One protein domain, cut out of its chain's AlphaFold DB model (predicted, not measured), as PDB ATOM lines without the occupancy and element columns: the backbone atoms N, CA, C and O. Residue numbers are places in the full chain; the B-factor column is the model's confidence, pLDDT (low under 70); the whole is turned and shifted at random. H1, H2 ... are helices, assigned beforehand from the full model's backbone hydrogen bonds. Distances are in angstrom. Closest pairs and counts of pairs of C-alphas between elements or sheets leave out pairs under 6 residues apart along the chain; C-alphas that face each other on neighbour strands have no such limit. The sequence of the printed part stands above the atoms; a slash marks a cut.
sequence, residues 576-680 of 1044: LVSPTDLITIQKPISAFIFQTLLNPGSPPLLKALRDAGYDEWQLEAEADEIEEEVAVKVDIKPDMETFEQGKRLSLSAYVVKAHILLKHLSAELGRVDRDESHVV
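This is residues 576 to 680 of the 1044 residues of an uncharacterized protein of Betaproteobacteria bacterium MOLA814 (UniProt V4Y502). Two helices, H4 and H6, lie side by side and run opposite ways, with the helical hairpin of H1 and H2 set crosswise over them and H3 at the end where H4 begins and H6 ends. From the other end of this pair a long arm reaches out along residues 631 to 641, turns through H5 and comes back along residues 652 to 657; residues 638 to 643 stick out free at its tip, and this arm makes much of the length. The printed part has 105 residues with six named helices, H1 to H6 in order along the chain, and no named strand: the class is all helix. It is loose, with a radius of gyration of the C-alphas of 16.2 A, and spans 51 by 25 by 21 A.

Find C-alpha 616 at (235.190, 169.298, 223.906); from there H4, the longest helix, runs through residues 616 to 630 for 20.5 A. H6 is residues 658 to 669, 15.9 A long, and ends at C-alpha 669, (235.057, 174.682, 225.879). Look earlier for H1, residues 579 to 584, 9.2 A, which begins at C-alpha 579, (215.703, 176.368, 220.852). H2 follows at residues 588 to 598, 15.6 A, and H3 at residues 605 to 611, 9.9 A. H5, residues 642 to 651, is 14.6 A long.

Start with H4 and H6, which touch at a shallow tilt of 11 degrees, opposite ways; their closest C-alphas, those of Ala 623 and His 659, are 4.2 A apart. H2 is close to H4 but not clearly touching, about perpendicular at 78 degrees, the closest C-alphas being those of Ile 589 and Leu 619, 6.9 A apart. The hairpin partners H1 and H2 touch at a shallow tilt of 28 degrees, with the C-alphas of Leu 582 and Ser 590 closest at 5.0 A. H2 and H3 touch at a steep tilt of 52 degrees, opposite ways; the C-alphas of Thr 596 and Leu 605 are closest at 6.5 A. The helix packing is mostly aligned, only just: 2 of these 3 touching pairs are at a shallow tilt. H5 touches no helix. In the backbones of H2, H3, H4, H5 and H6 every O i to N i+4 pair is within hydrogen-bond range; in H1, 1 of 2 is.

Look for the two C-alphas farthest apart at Gly 601 and Glu 641, 52.8 A. The printed part has no cut. The link from H4 to H5, 11 residues, is long. The mean pLDDT of the printed part is 88.0, and you will find values under 70 at residues 630 to 634 and 651 to 655.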
ATOM      1  N   LEU A 576     220.847 183.226 214.385       90.38
ATOM      2  CA  LEU A 576     219.751 182.812 215.255       90.38
ATOM      3  C   LEU A 576     219.517 181.308 215.102       90.38
ATOM      4  O   LEU A 576     219.334 180.811 213.977       90.38
ATOM      5  N   VAL A 577     219.540 180.612 216.235       89.56
ATOM      6  CA  VAL A 577     219.241 179.184 216.364       89.56
ATOM      7  C   VAL A 577     217.953 179.050 217.172       89.56
ATOM      8  O   VAL A 577     217.812 179.635 218.249       89.56
ATOM      9  N   SER A 578     216.992 178.291 216.646       88.69
ATOM     10  CA  SER A 578     215.756 178.040 217.378       88.69
ATOM     11  C   SER A 578     216.058 177.090 218.536       88.69
ATOM     12  O   SER A 578     216.692 176.062 218.303       88.69
ATOM     13  N   PRO A 579     215.573 177.338 219.766       92.00
ATOM     14  CA  PRO A 579     215.703 176.368 220.852       92.00
ATOM     15  C   PRO A 579     215.159 174.980 220.472       92.00
ATOM     16  O   PRO A 579     215.689 173.959 220.900       92.00
ATOM     17  N   THR A 580     214.139 174.930 219.607       87.81
ATOM     18  CA  THR A 580     213.562 173.680 219.096       87.81
ATOM     19  C   THR A 580     214.564 172.845 218.285       87.81
ATOM     20  O   THR A 580     214.449 171.617 218.263       87.81
ATOM     21  N   ASP A 581     215.570 173.472 217.667       86.19
ATOM     22  CA  ASP A 581     216.597 172.779 216.875       86.19
ATOM     23  C   ASP A 581     217.455 171.852 217.754       86.19
ATOM     24  O   ASP A 581     217.913 170.819 217.275       86.19
ATOM     25  N   LEU A 582     217.626 172.175 219.044       90.12
ATOM     26  CA  LEU A 582     218.406 171.367 219.992       90.12
ATOM     27  C   LEU A 582     217.648 170.155 220.544       90.12
ATOM     28  O   LEU A 582     218.263 169.163 220.919       90.12
ATOM     29  N   ILE A 583     216.316 170.217 220.601       88.38
ATOM     30  CA  ILE A 583     215.492 169.131 221.160       88.38
ATOM     31  C   ILE A 583     214.968 168.172 220.091       88.38
ATOM     32  O   ILE A 583     214.782 166.989 220.369       88.38
ATOM     33  N   THR A 584     214.742 168.650 218.863       83.75
ATOM     34  CA  THR A 584     214.134 167.837 217.790       83.75
ATOM     35  C   THR A 584     215.046 166.696 217.343       83.75
ATOM     36  O   THR A 584     214.560 165.649 216.927       83.75
ATOM     37  N   ILE A 585     216.359 166.878 217.485       84.00
ATOM     38  CA  ILE A 585     217.388 165.879 217.173       84.00
ATOM     39  C   ILE A 585     217.504 164.755 218.203       84.00
ATOM     40  O   ILE A 585     218.110 163.735 217.908       84.00
ATOM     41  N   GLN A 586     216.915 164.922 219.394       87.88
ATOM     42  CA  GLN A 586     216.900 163.907 220.457       87.88
ATOM     43  C   GLN A 586     218.298 163.429 220.896       87.88
ATOM     44  O   GLN A 586     218.475 162.268 221.262       87.88
ATOM     45  N   LYS A 587     219.286 164.331 220.892       92.38
ATOM     46  CA  LYS A 587     220.657 164.058 221.346       92.38
ATOM     47  C   LYS A 587     220.913 164.606 222.764       92.38
ATOM     48  O   LYS A 587     220.337 165.642 223.120       92.38
ATOM     49  N   PRO A 588     221.707 163.911 223.601       94.69
ATOM     50  CA  PRO A 588     221.816 164.205 225.030       94.69
ATOM     51  C   PRO A 588     222.464 165.559 225.348       94.69
ATOM     52  O   PRO A 588     221.919 166.292 226.178       94.69
ATOM     53  N   ILE A 589     223.573 165.928 224.700       96.69
ATOM     54  CA  ILE A 589     224.285 167.186 224.978       96.69
ATOM     55  C   ILE A 589     223.448 168.368 224.490       96.69
ATOM     56  O   ILE A 589     223.266 169.351 225.206       96.69
ATOM     57  N   SER A 590     222.842 168.253 223.313       94.88
ATOM     58  CA  SER A 590     221.938 169.263 222.765       94.88
ATOM     59  C   SER A 590     220.722 169.501 223.668       94.88
ATOM     60  O   SER A 590     220.377 170.650 223.963       94.88
ATOM     61  N   ALA A 591     220.108 168.429 224.185       95.25
ATOM     62  CA  ALA A 591     219.028 168.529 225.165       95.25
ATOM     63  C   ALA A 591     219.497 169.185 226.477       95.25
ATOM     64  O   ALA A 591     218.768 170.000 227.048       95.25
ATOM     65  N   PHE A 592     220.715 168.879 226.933       96.69
ATOM     66  CA  PHE A 592     221.317 169.493 228.117       96.69
ATOM     67  C   PHE A 592     221.562 170.999 227.933       96.69
ATOM     68  O   PHE A 592     221.182 171.796 228.795       96.69
ATOM     69  N   ILE A 593     222.121 171.416 226.790       96.38
ATOM     70  CA  ILE A 593     222.334 172.831 226.443       96.38
ATOM     71  C   ILE A 593     220.995 173.576 226.425       96.38
ATOM     72  O   ILE A 593     220.879 174.654 227.011       96.38
ATOM     73  N   PHE A 594     219.966 172.990 225.802       95.06
ATOM     74  CA  PHE A 594     218.617 173.555 225.787       95.06
ATOM     75  C   PHE A 594     218.073 173.772 227.205       95.06
ATOM     76  O   PHE A 594     217.615 174.869 227.525       95.06
ATOM     77  N   GLN A 595     218.137 172.749 228.064       94.50
ATOM     78  CA  GLN A 595     217.640 172.836 229.440       94.50
ATOM     79  C   GLN A 595     218.404 173.881 230.259       94.50
ATOM     80  O   GLN A 595     217.787 174.647 230.999       94.50
ATOM     81  N   THR A 596     219.724 173.945 230.087       95.75
ATOM     82  CA  THR A 596     220.601 174.870 230.811       95.75
ATOM     83  C   THR A 596     220.315 176.319 230.421       95.75
ATOM     84  O   THR A 596     220.041 177.141 231.292       95.75
ATOM     85  N   LEU A 597     220.306 176.634 229.119       93.88
ATOM     86  CA  LEU A 597     220.147 178.008 228.625       93.88
ATOM     87  C   LEU A 597     218.743 178.589 228.839       93.88
ATOM     88  O   LEU A 597     218.604 179.805 228.967       93.88
ATOM     89  N   LEU A 598     217.698 177.754 228.853       93.00
ATOM     90  CA  LEU A 598     216.315 178.215 229.027       93.00
ATOM     91  C   LEU A 598     215.871 178.275 230.494       93.00
ATOM     92  O   LEU A 598     214.783 178.785 230.770       93.00
ATOM     93  N   ASN A 599     216.679 177.774 231.430       91.06
ATOM     94  CA  ASN A 599     216.382 177.813 232.856       91.06
ATOM     95  C   ASN A 599     217.282 178.844 233.568       91.06
ATOM     96  O   ASN A 599     218.461 178.565 233.779       91.06
ATOM     97  N   PRO A 600     216.739 179.999 234.006       81.50
ATOM     98  CA  PRO A 600     217.514 181.047 234.678       81.50
ATOM     99  C   PRO A 600     218.198 180.610 235.981       81.50
ATOM    100  O   PRO A 600     219.094 181.302 236.449       81.50
ATOM    101  N   GLY A 601     217.754 179.505 236.594       86.88
ATOM    102  CA  GLY A 601     218.359 178.952 237.808       86.88
ATOM    103  C   GLY A 601     219.562 178.037 237.559       86.88
ATOM    104  O   GLY A 601     220.147 177.552 238.527       86.88
ATOM    105  N   SER A 602     219.908 177.757 236.301       91.75
ATOM    106  CA  SER A 602     221.057 176.914 235.960       91.75
ATOM    107  C   SER A 602     222.384 177.658 236.148       91.75
ATOM    108  O   SER A 602     222.427 178.883 235.999       91.75
ATOM    109  N   PRO A 603     223.492 176.941 236.408       93.88
ATOM    110  CA  PRO A 603     224.824 177.523 236.314       93.88
ATOM    111  C   PRO A 603     225.130 178.042 234.894       93.88
ATOM    112  O   PRO A 603     224.476 177.626 233.932       93.88
ATOM    113  N   PRO A 604     226.147 178.910 234.735       95.38
ATOM    114  CA  PRO A 604     226.648 179.312 233.423       95.38
ATOM    115  C   PRO A 604     226.978 178.111 232.521       95.38
ATOM    116  O   PRO A 604     227.430 177.075 233.006       95.38
ATOM    117  N   LEU A 605     226.752 178.245 231.209       97.00
ATOM    118  CA  LEU A 605     226.712 177.102 230.284       97.00
ATOM    119  C   LEU A 605     227.981 176.236 230.289       97.00
ATOM    120  O   LEU A 605     227.862 175.016 230.361       97.00
ATOM    121  N   LEU A 606     229.177 176.830 230.203       97.62
ATOM    122  CA  LEU A 606     230.416 176.043 230.132       97.62
ATOM    123  C   LEU A 606     230.694 175.347 231.459       97.62
ATOM    124  O   LEU A 606     231.062 174.176 231.473       97.62
ATOM    125  N   LYS A 607     230.421 176.030 232.577       97.44
ATOM    126  CA  LYS A 607     230.468 175.416 233.905       97.44
ATOM    127  C   LYS A 607     229.537 174.211 233.993       97.44
ATOM    128  O   LYS A 607     229.967 173.139 234.389       97.44
ATOM    129  N   ALA A 608     228.280 174.380 233.585       97.75
ATOM    130  CA  ALA A 608     227.280 173.321 233.626       97.75
ATOM    131  C   ALA A 608     227.692 172.111 232.771       97.75
ATOM    132  O   ALA A 608     227.491 170.978 233.198       97.75
ATOM    133  N   LEU A 609     228.296 172.341 231.598       98.06
ATOM    134  CA  LEU A 609     228.844 171.273 230.758       98.06
ATOM    135  C   LEU A 609     229.961 170.506 231.483       98.06
ATOM    136  O   LEU A 609     229.874 169.282 231.582       98.06
ATOM    137  N   ARG A 610     230.947 171.207 232.059       97.69
ATOM    138  CA  ARG A 610     232.050 170.574 232.809       97.69
ATOM    139  C   ARG A 610     231.555 169.832 234.054       97.69
ATOM    140  O   ARG A 610     231.956 168.695 234.281       97.69
ATOM    141  N   ASP A 611     230.649 170.434 234.825       97.50
ATOM    142  CA  ASP A 611     230.056 169.834 236.030       97.50
ATOM    143  C   ASP A 611     229.239 168.570 235.701       97.50
ATOM    144  O   ASP A 611     229.178 167.635 236.501       97.50
ATOM    145  N   ALA A 612     228.629 168.520 234.511       96.81
ATOM    146  CA  ALA A 612     227.940 167.341 233.990       96.81
ATOM    147  C   ALA A 612     228.892 166.285 233.393       96.81
ATOM    148  O   ALA A 612     228.434 165.207 233.010       96.81
ATOM    149  N   GLY A 613     230.198 166.564 233.340       96.62
ATOM    150  CA  GLY A 613     231.219 165.666 232.807       96.62
ATOM    151  C   GLY A 613     231.321 165.662 231.282       96.62
ATOM    152  O   GLY A 613     231.794 164.666 230.738       96.62
ATOM    153  N   TYR A 614     230.862 166.723 230.608       97.69
ATOM    154  CA  TYR A 614     231.035 166.898 229.166       97.69
ATOM    155  C   TYR A 614     232.345 167.629 228.835       97.69
ATOM    156  O   TYR A 614     232.638 168.668 229.432       97.69
ATOM    157  N   ASP A 615     233.089 167.115 227.854       94.88
ATOM    158  CA  ASP A 615     234.317 167.706 227.304       94.88
ATOM    159  C   ASP A 615     234.176 168.139 225.829       94.88
ATOM    160  O   ASP A 615     233.140 167.926 225.185       94.88
ATOM    161  N   GLU A 616     235.206 168.794 225.281       95.88
ATOM    162  CA  GLU A 616     235.190 169.298 223.906       95.88
ATOM    163  C   GLU A 616     234.990 168.194 222.855       95.88
ATOM    164  O   GLU A 616     234.300 168.420 221.855       95.88
ATOM    165  N   TRP A 617     235.526 166.994 223.096       95.62
ATOM    166  CA  TRP A 617     235.470 165.867 222.165       95.62
ATOM    167  C   TRP A 617     234.076 165.257 222.106       95.62
ATOM    168  O   TRP A 617     233.615 164.871 221.035       95.62
ATOM    169  N   GLN A 618     233.373 165.194 223.238       97.38
ATOM    170  CA  GLN A 618     231.990 164.723 223.290       97.38
ATOM    171  C   GLN A 618     231.038 165.676 222.560       97.38
ATOM    172  O   GLN A 618     230.145 165.218 221.845       97.38
ATOM    173  N   LEU A 619     231.242 166.991 222.701       97.31
ATOM    174  CA  LEU A 619     230.482 167.989 221.943       97.31
ATOM    175  C   LEU A 619     230.743 167.860 220.435       97.31
ATOM    176  O   LEU A 619     229.796 167.928 219.653       97.31
ATOM    177  N   GLU A 620     232.003 167.675 220.027       94.00
ATOM    178  CA  GLU A 620     232.376 167.499 218.618       94.00
ATOM    179  C   GLU A 620     231.803 166.198 218.037       94.00
ATOM    180  O   GLU A 620     231.201 166.227 216.965       94.00
ATOM    181  N   ALA A 621     231.878 165.089 218.777       93.56
ATOM    182  CA  ALA A 621     231.320 163.804 218.363       93.56
ATOM    183  C   ALA A 621     229.798 163.869 218.155       93.56
ATOM    184  O   ALA A 621     229.299 163.430 217.120       93.56
ATOM    185  N   GLU A 622     229.047 164.463 219.093       94.06
ATOM    186  CA  GLU A 622     227.601 164.642 218.913       94.06
ATOM    187  C   GLU A 622     227.297 165.592 217.742       94.06
ATOM    188  O   GLU A 622     226.338 165.371 217.000       94.06
ATOM    189  N   ALA A 623     228.115 166.629 217.528       90.69
ATOM    190  CA  ALA A 623     227.958 167.516 216.380       90.69
ATOM    191  C   ALA A 623     228.137 166.782 215.046       90.69
ATOM    192  O   ALA A 623     227.342 167.006 214.132       90.69
ATOM    193  N   ASP A 624     229.150 165.923 214.935       87.44
ATOM    194  CA  ASP A 624     229.409 165.117 213.742       87.44
ATOM    195  C   ASP A 624     228.285 164.103 213.498       87.44
ATOM    196  O   ASP A 624     227.807 163.989 212.371       87.44
ATOM    197  N   GLU A 625     227.761 163.455 214.545       88.56
ATOM    198  CA  GLU A 625     226.568 162.601 214.430       88.56
ATOM    199  C   GLU A 625     225.350 163.383 213.915       88.56
ATOM    200  O   GLU A 625     224.646 162.922 213.016       88.56
ATOM    201  N   ILE A 626     225.088 164.580 214.454       83.38
ATOM    202  CA  ILE A 626     223.985 165.438 213.992       83.38
ATOM    203  C   ILE A 626     224.220 165.881 212.546       83.38
ATOM    204  O   ILE A 626     223.266 165.978 211.775       83.38
ATOM    205  N   GLU A 627     225.458 166.181 212.157       79.25
ATOM    206  CA  GLU A 627     225.782 166.524 210.774       79.25
ATOM    207  C   GLU A 627     225.542 165.324 209.844       79.25
ATOM    208  O   GLU A 627     224.951 165.485 208.779       79.25
ATOM    209  N   GLU A 628     225.886 164.103 210.254       74.75
ATOM    210  CA  GLU A 628     225.609 162.888 209.480       74.75
ATOM    211  C   GLU A 628     224.107 162.552 209.380       74.75
ATOM    212  O   GLU A 628     223.635 162.119 208.320       74.75
ATOM    213  N   GLU A 629     223.351 162.752 210.465       74.44
ATOM    214  CA  GLU A 629     221.928 162.403 210.587       74.44
ATOM    215  C   GLU A 629     220.975 163.483 210.046       74.44
ATOM    216  O   GLU A 629     219.956 163.168 209.425       74.44
ATOM    217  N   VAL A 630     221.282 164.757 210.312       60.53
ATOM    218  CA  VAL A 630     220.346 165.895 210.243       60.53
ATOM    219  C   VAL A 630     220.831 167.019 209.333       60.53
ATOM    220  O   VAL A 630     220.012 167.871 208.964       60.53
ATOM    221  N   ALA A 631     222.102 167.045 208.899       53.19
ATOM    222  CA  ALA A 631     222.435 167.867 207.742       53.19
ATOM    223  C   ALA A 631     221.588 167.328 206.598       53.19
ATOM    224  O   ALA A 631     221.812 166.231 206.082       53.19
ATOM    225  N   VAL A 632     220.536 168.074 206.266       51.72
ATOM    226  CA  VAL A 632     219.639 167.752 205.172       51.72
ATOM    227  C   VAL A 632     220.540 167.394 204.006       51.72
ATOM    228  O   VAL A 632     221.303 168.241 203.537       51.72
ATOM    229  N   LYS A 633     220.500 166.127 203.570       51.88
ATOM    230  CA  LYS A 633     221.117 165.686 202.321       51.88
ATOM    231  C   LYS A 633     220.351 166.373 201.209       51.88
ATOM    232  O   LYS A 633     219.531 165.774 200.515       51.88
ATOM    233  N   VAL A 634     220.618 167.657 201.044       60.41
ATOM    234  CA  VAL A 634     220.373 168.371 199.821       60.41
ATOM    235  C   VAL A 634     221.333 167.704 198.844       60.41
ATOM    236  O   VAL A 634     222.475 168.130 198.701       60.41
ATOM    237  N   ASP A 635     220.919 166.570 198.260       72.50
ATOM    238  CA  ASP A 635     221.671 165.817 197.248       72.50
ATOM    239  C   ASP A 635     221.673 166.644 195.960       72.50
ATOM    240  O   ASP A 635     221.080 166.270 194.952       72.50
ATOM    241  N   ILE A 636     222.263 167.831 196.040       80.38
ATOM    242  CA  ILE A 636     222.572 168.726 194.948       80.38
ATOM    243  C   ILE A 636     224.014 168.426 194.586       80.38
ATOM    244  O   ILE A 636     224.932 168.586 195.391       80.38
ATOM    245  N   LYS A 637     224.201 167.964 193.354       87.62
ATOM    246  CA  LYS A 637     225.519 167.736 192.774       87.62
ATOM    247  C   LYS A 637     225.795 168.820 191.732       87.62
ATOM    248  O   LYS A 637     224.848 169.246 191.063       87.62
ATOM    249  N   PRO A 638     227.057 169.241 191.546       90.38
ATOM    250  CA  PRO A 638     227.407 170.271 190.568       90.38
ATOM    251  C   PRO A 638     226.953 169.974 189.131       90.38
ATOM    252  O   PRO A 638     226.577 170.899 188.415       90.38
ATOM    253  N   ASP A 639     226.948 168.698 188.740       91.44
ATOM    254  CA  ASP A 639     226.598 168.184 187.408       91.44
ATOM    255  C   ASP A 639     225.085 168.035 187.165       91.44
ATOM    256  O   ASP A 639     224.672 167.634 186.080       91.44
ATOM    257  N   MET A 640     224.240 168.357 188.151       91.06
ATOM    258  CA  MET A 640     222.788 168.383 187.968       91.06
ATOM    259  C   MET A 640     222.325 169.607 187.172       91.06
ATOM    260  O   MET A 640     222.849 170.715 187.330       91.06
ATOM    261  N   GLU A 641     221.243 169.418 186.416       89.38
ATOM    262  CA  GLU A 641     220.507 170.502 185.766       89.38
ATOM    263  C   GLU A 641     220.033 171.554 186.777       89.38
ATOM    264  O   GLU A 641     219.501 171.228 187.842       89.38
ATOM    265  N   THR A 642     220.187 172.834 186.425       88.62
ATOM    266  CA  THR A 642     219.923 173.981 187.316       88.62
ATOM    267  C   THR A 642     218.523 173.951 187.933       88.62
ATOM    268  O   THR A 642     218.359 174.240 189.119       88.62
ATOM    269  N   PHE A 643     217.513 173.567 187.148       87.12
ATOM    270  CA  PHE A 643     216.127 173.470 187.610       87.12
ATOM    271  C   PHE A 643     215.955 172.434 188.734       87.12
ATOM    272  O   PHE A 643     215.308 172.711 189.744       87.12
ATOM    273  N   GLU A 644     216.575 171.260 188.593       86.81
ATOM    274  CA  GLU A 644     216.502 170.190 189.593       86.81
ATOM    275  C   GLU A 644     217.258 170.574 190.870       86.81
ATOM    276  O   GLU A 644     216.778 170.313 191.976       86.81
ATOM    277  N   GLN A 645     218.394 171.271 190.740       88.31
ATOM    278  CA  GLN A 645     219.110 171.819 191.893       88.31
ATOM    279  C   GLN A 645     218.223 172.798 192.682       88.31
ATOM    280  O   GLN A 645     218.106 172.672 193.900       88.31
ATOM    281  N   GLY A 646     217.546 173.726 191.997       85.56
ATOM    282  CA  GLY A 646     216.629 174.685 192.625       85.56
ATOM    283  C   GLY A 646     215.433 174.022 193.312       85.56
ATOM    284  O   GLY A 646     215.079 174.391 194.432       85.56
ATOM    285  N   LYS A 647     214.852 172.992 192.685       83.44
ATOM    286  CA  LYS A 647     213.752 172.207 193.263       83.44
ATOM    287  C   LYS A 647     214.167 171.472 194.540       83.44
ATOM    288  O   LYS A 647     213.418 171.462 195.511       83.44
ATOM    289  N   ARG A 648     215.348 170.852 194.566       82.94
ATOM    290  CA  ARG A 648     215.852 170.163 195.768       82.94
ATOM    291  C   ARG A 648     216.181 171.143 196.886       82.94
ATOM    292  O   ARG A 648     215.892 170.857 198.044       82.94
ATOM    293  N   LEU A 649     216.728 172.307 196.541       79.62
ATOM    294  CA  LEU A 649     217.055 173.350 197.507       79.62
ATOM    295  C   LEU A 649     215.802 173.895 198.206       79.62
ATOM    296  O   LEU A 649     215.799 174.040 199.425       79.62
ATOM    297  N   SER A 650     214.718 174.140 197.463       76.19
ATOM    298  CA  SER A 650     213.466 174.660 198.031       76.19
ATOM    299  C   SER A 650     212.747 173.660 198.940       76.19
ATOM    300  O   SER A 650     212.120 174.062 199.918       76.19
ATOM    301  N   LEU A 651     212.887 172.357 198.673       69.25
ATOM    302  CA  LEU A 651     212.386 171.281 199.538       69.25
ATOM    303  C   LEU A 651     213.210 171.106 200.826       69.25
ATOM    304  O   LEU A 651     212.763 170.433 201.750       69.25
ATOM    305  N   SER A 652     214.387 171.731 200.905       63.88
ATOM    306  CA  SER A 652     215.366 171.577 201.989       63.88
ATOM    307  C   SER A 652     215.345 172.734 202.998       63.88
ATOM    308  O   SER A 652     216.335 172.994 203.674       63.88
ATOM    309  N   ALA A 653     214.226 173.460 203.092       55.41
ATOM    310  CA  ALA A 653     214.124 174.752 203.780       55.41
ATOM    311  C   ALA A 653     214.341 174.727 205.313       55.41
ATOM    312  O   ALA A 653     214.404 175.793 205.922       55.41
ATOM    313  N   TYR A 654     214.460 173.551 205.941       60.12
ATOM    314  CA  TYR A 654     214.712 173.407 207.377       60.12
ATOM    315  C   TYR A 654     216.060 172.720 207.622       60.12
ATOM    316  O   TYR A 654     216.158 171.502 207.524       60.12
ATOM    317  N   VAL A 655     217.096 173.506 207.933       64.38
ATOM    318  CA  VAL A 655     218.423 173.005 208.327       64.38
ATOM    319  C   VAL A 655     218.553 173.124 209.839       64.38
ATOM    320  O   VAL A 655     218.442 174.224 210.385       64.38
ATOM    321  N   VAL A 656     218.817 172.006 210.514       72.88
ATOM    322  CA  VAL A 656     219.108 172.007 211.949       72.88
ATOM    323  C   VAL A 656     220.509 172.560 212.182       72.88
ATOM    324  O   VAL A 656     221.504 171.979 211.757       72.88
ATOM    325  N   LYS A 657     220.591 173.686 212.894       81.69
ATOM    326  CA  LYS A 657     221.853 174.388 213.182       81.69
ATOM    327  C   LYS A 657     222.561 173.902 214.450       81.69
ATOM    328  O   LYS A 657     223.593 174.458 214.811       81.69
ATOM    329  N   ALA A 658     222.014 172.883 215.119       87.69
ATOM    330  CA  ALA A 658     222.564 172.333 216.355       87.69
ATOM    331  C   ALA A 658     224.031 171.902 216.191       87.69
ATOM    332  O   ALA A 658     224.866 172.345 216.967       87.69
ATOM    333  N   HIS A 659     224.370 171.152 215.134       85.88
ATOM    334  CA  HIS A 659     225.756 170.737 214.873       85.88
ATOM    335  C   HIS A 659     226.733 171.924 214.787       85.88
ATOM    336  O   HIS A 659     227.792 171.893 215.403       85.88
ATOM    337  N   ILE A 660     226.362 173.013 214.097       86.56
ATOM    338  CA  ILE A 660     227.192 174.226 213.997       86.56
ATOM    339  C   ILE A 660     227.419 174.830 215.386       86.56
ATOM    340  O   ILE A 660     228.549 175.168 215.737       86.56
ATOM    341  N   LEU A 661     226.357 174.930 216.192       92.75
ATOM    342  CA  LEU A 661     226.453 175.431 217.560       92.75
ATOM    343  C   LEU A 661     227.389 174.567 218.414       92.75
ATOM    344  O   LEU A 661     228.255 175.113 219.095       92.75
ATOM    345  N   LEU A 662     227.234 173.241 218.366       94.69
ATOM    346  CA  LEU A 662     228.059 172.316 219.141       94.69
ATOM    347  C   LEU A 662     229.533 172.386 218.721       94.69
ATOM    348  O   LEU A 662     230.388 172.394 219.598       94.69
ATOM    349  N   LYS A 663     229.847 172.536 217.426       93.00
ATOM    350  CA  LYS A 663     231.235 172.710 216.951       93.00
ATOM    351  C   LYS A 663     231.888 173.973 217.506       93.00
ATOM    352  O   LYS A 663     233.034 173.936 217.945       93.00
ATOM    353  N   HIS A 664     231.165 175.092 217.527       94.69
ATOM    354  CA  HIS A 664     231.699 176.323 218.110       94.69
ATOM    355  C   HIS A 664     231.809 176.252 219.636       94.69
ATOM    356  O   HIS A 664     232.795 176.735 220.187       94.69
ATOM    357  N   LEU A 665     230.843 175.626 220.315       96.56
ATOM    358  CA  LEU A 665     230.912 175.403 221.759       96.56
ATOM    359  C   LEU A 665     232.026 174.435 222.155       96.56
ATOM    360  O   LEU A 665     232.673 174.675 223.162       96.56
ATOM    361  N   SER A 666     232.275 173.385 221.372       97.12
ATOM    362  CA  SER A 666     233.407 172.470 221.553       97.12
ATOM    363  C   SER A 666     234.726 173.243 221.492       97.12
ATOM    364  O   SER A 666     235.515 173.209 222.437       97.12
ATOM    365  N   ALA A 667     234.913 174.040 220.432       95.50
ATOM    366  CA  ALA A 667     236.103 174.867 220.271       95.50
ATOM    367  C   ALA A 667     236.284 175.877 221.415       95.50
ATOM    368  O   ALA A 667     237.412 176.144 221.813       95.50
ATOM    369  N   GLU A 668     235.195 176.454 221.928       97.06
ATOM    370  CA  GLU A 668     235.224 177.336 223.096       97.06
ATOM    371  C   GLU A 668     235.590 176.567 224.368       97.06
ATOM    372  O   GLU A 668     236.544 176.935 225.044       97.06
ATOM    373  N   LEU A 669     234.887 175.474 224.664       96.62
ATOM    374  CA  LEU A 669     235.057 174.682 225.879       96.62
ATOM    375  C   LEU A 669     236.491 174.164 226.051       96.62
ATOM    376  O   LEU A 669     237.005 174.206 227.163       96.62
ATOM    377  N   GLY A 670     237.136 173.735 224.961       95.38
ATOM    378  CA  GLY A 670     238.521 173.252 224.979       95.38
ATOM    379  C   GLY A 670     239.588 174.356 224.977       95.38
ATOM    380  O   GLY A 670     240.777 174.060 225.095       95.38
ATOM    381  N   ARG A 671     239.204 175.629 224.797       95.00
ATOM    382  CA  ARG A 671     240.144 176.758 224.685       95.00
ATOM    383  C   ARG A 671     240.256 177.583 225.959       95.00
ATOM    384  O   ARG A 671     241.295 178.212 226.131       95.00
ATOM    385  N   VAL A 672     239.203 177.614 226.776       96.31
ATOM    386  CA  VAL A 672     239.105 178.496 227.944       96.31
ATOM    387  C   VAL A 672     238.576 177.773 229.174       96.31
ATOM    388  O   VAL A 672     237.811 176.819 229.047       96.31
ATOM    389  N   ASP A 673     238.886 178.295 230.359       95.62
ATOM    390  CA  ASP A 673     238.457 177.759 231.659       95.62
ATOM    391  C   ASP A 673     237.282 178.529 232.287       95.62
ATOM    392  O   ASP A 673     236.683 178.078 233.265       95.62
ATOM    393  N   ARG A 674     236.878 179.672 231.719       96.31
ATOM    394  CA  ARG A 674     235.743 180.461 232.240       96.31
ATOM    395  C   ARG A 674     234.407 179.709 232.234       96.31
ATOM    396  O   ARG A 674     234.199 178.761 231.476       96.31
ATOM    397  N   ASP A 675     233.487 180.182 233.074       96.44
ATOM    398  CA  ASP A 675     232.181 179.557 233.330       96.44
ATOM    399  C   ASP A 675     231.112 179.910 232.266       96.44
ATOM    400  O   ASP A 675     230.280 179.074 231.901       96.44
ATOM    401  N   GLU A 676     231.097 181.151 231.771       94.56
ATOM    402  CA  GLU A 676     230.105 181.649 230.801       94.56
ATOM    403  C   GLU A 676     230.497 181.344 229.352       94.56
ATOM    404  O   GLU A 676     231.678 181.372 229.028       94.56
ATOM    405  N   SER A 677     229.513 181.153 228.461       95.62
ATOM    406  CA  SER A 677     229.750 181.077 227.011       95.62
ATOM    407  C   SER A 677     229.694 182.462 226.357       95.62
ATOM    408  O   SER A 677     228.808 183.281 226.627       95.62
ATOM    409  N   HIS A 678     230.648 182.730 225.475       95.69
ATOM    410  CA  HIS A 678     230.645 183.835 224.525       95.69
ATOM    411  C   HIS A 678     230.075 183.400 223.164       95.69
ATOM    412  O   HIS A 678     229.508 184.222 222.452       95.69
ATOM    413  N   VAL A 679     230.153 182.117 222.802       95.25
ATOM    414  CA  VAL A 679     229.610 181.624 221.525       95.25
ATOM    415  C   VAL A 679     228.088 181.724 221.469       95.25
ATOM    416  O   VAL A 679     227.543 182.066 220.418       95.25
ATOM    417  N   VAL A 680     227.387 181.420 222.567       95.31
ATOM    418  CA  VAL A 680     225.922 181.380 222.572       95.31
ATOM    419  C   VAL A 680     225.312 181.907 223.859       95.31
ATOM    420  O   VAL A 680     225.797 181.674 224.965       95.31
TER     421      VAL A 680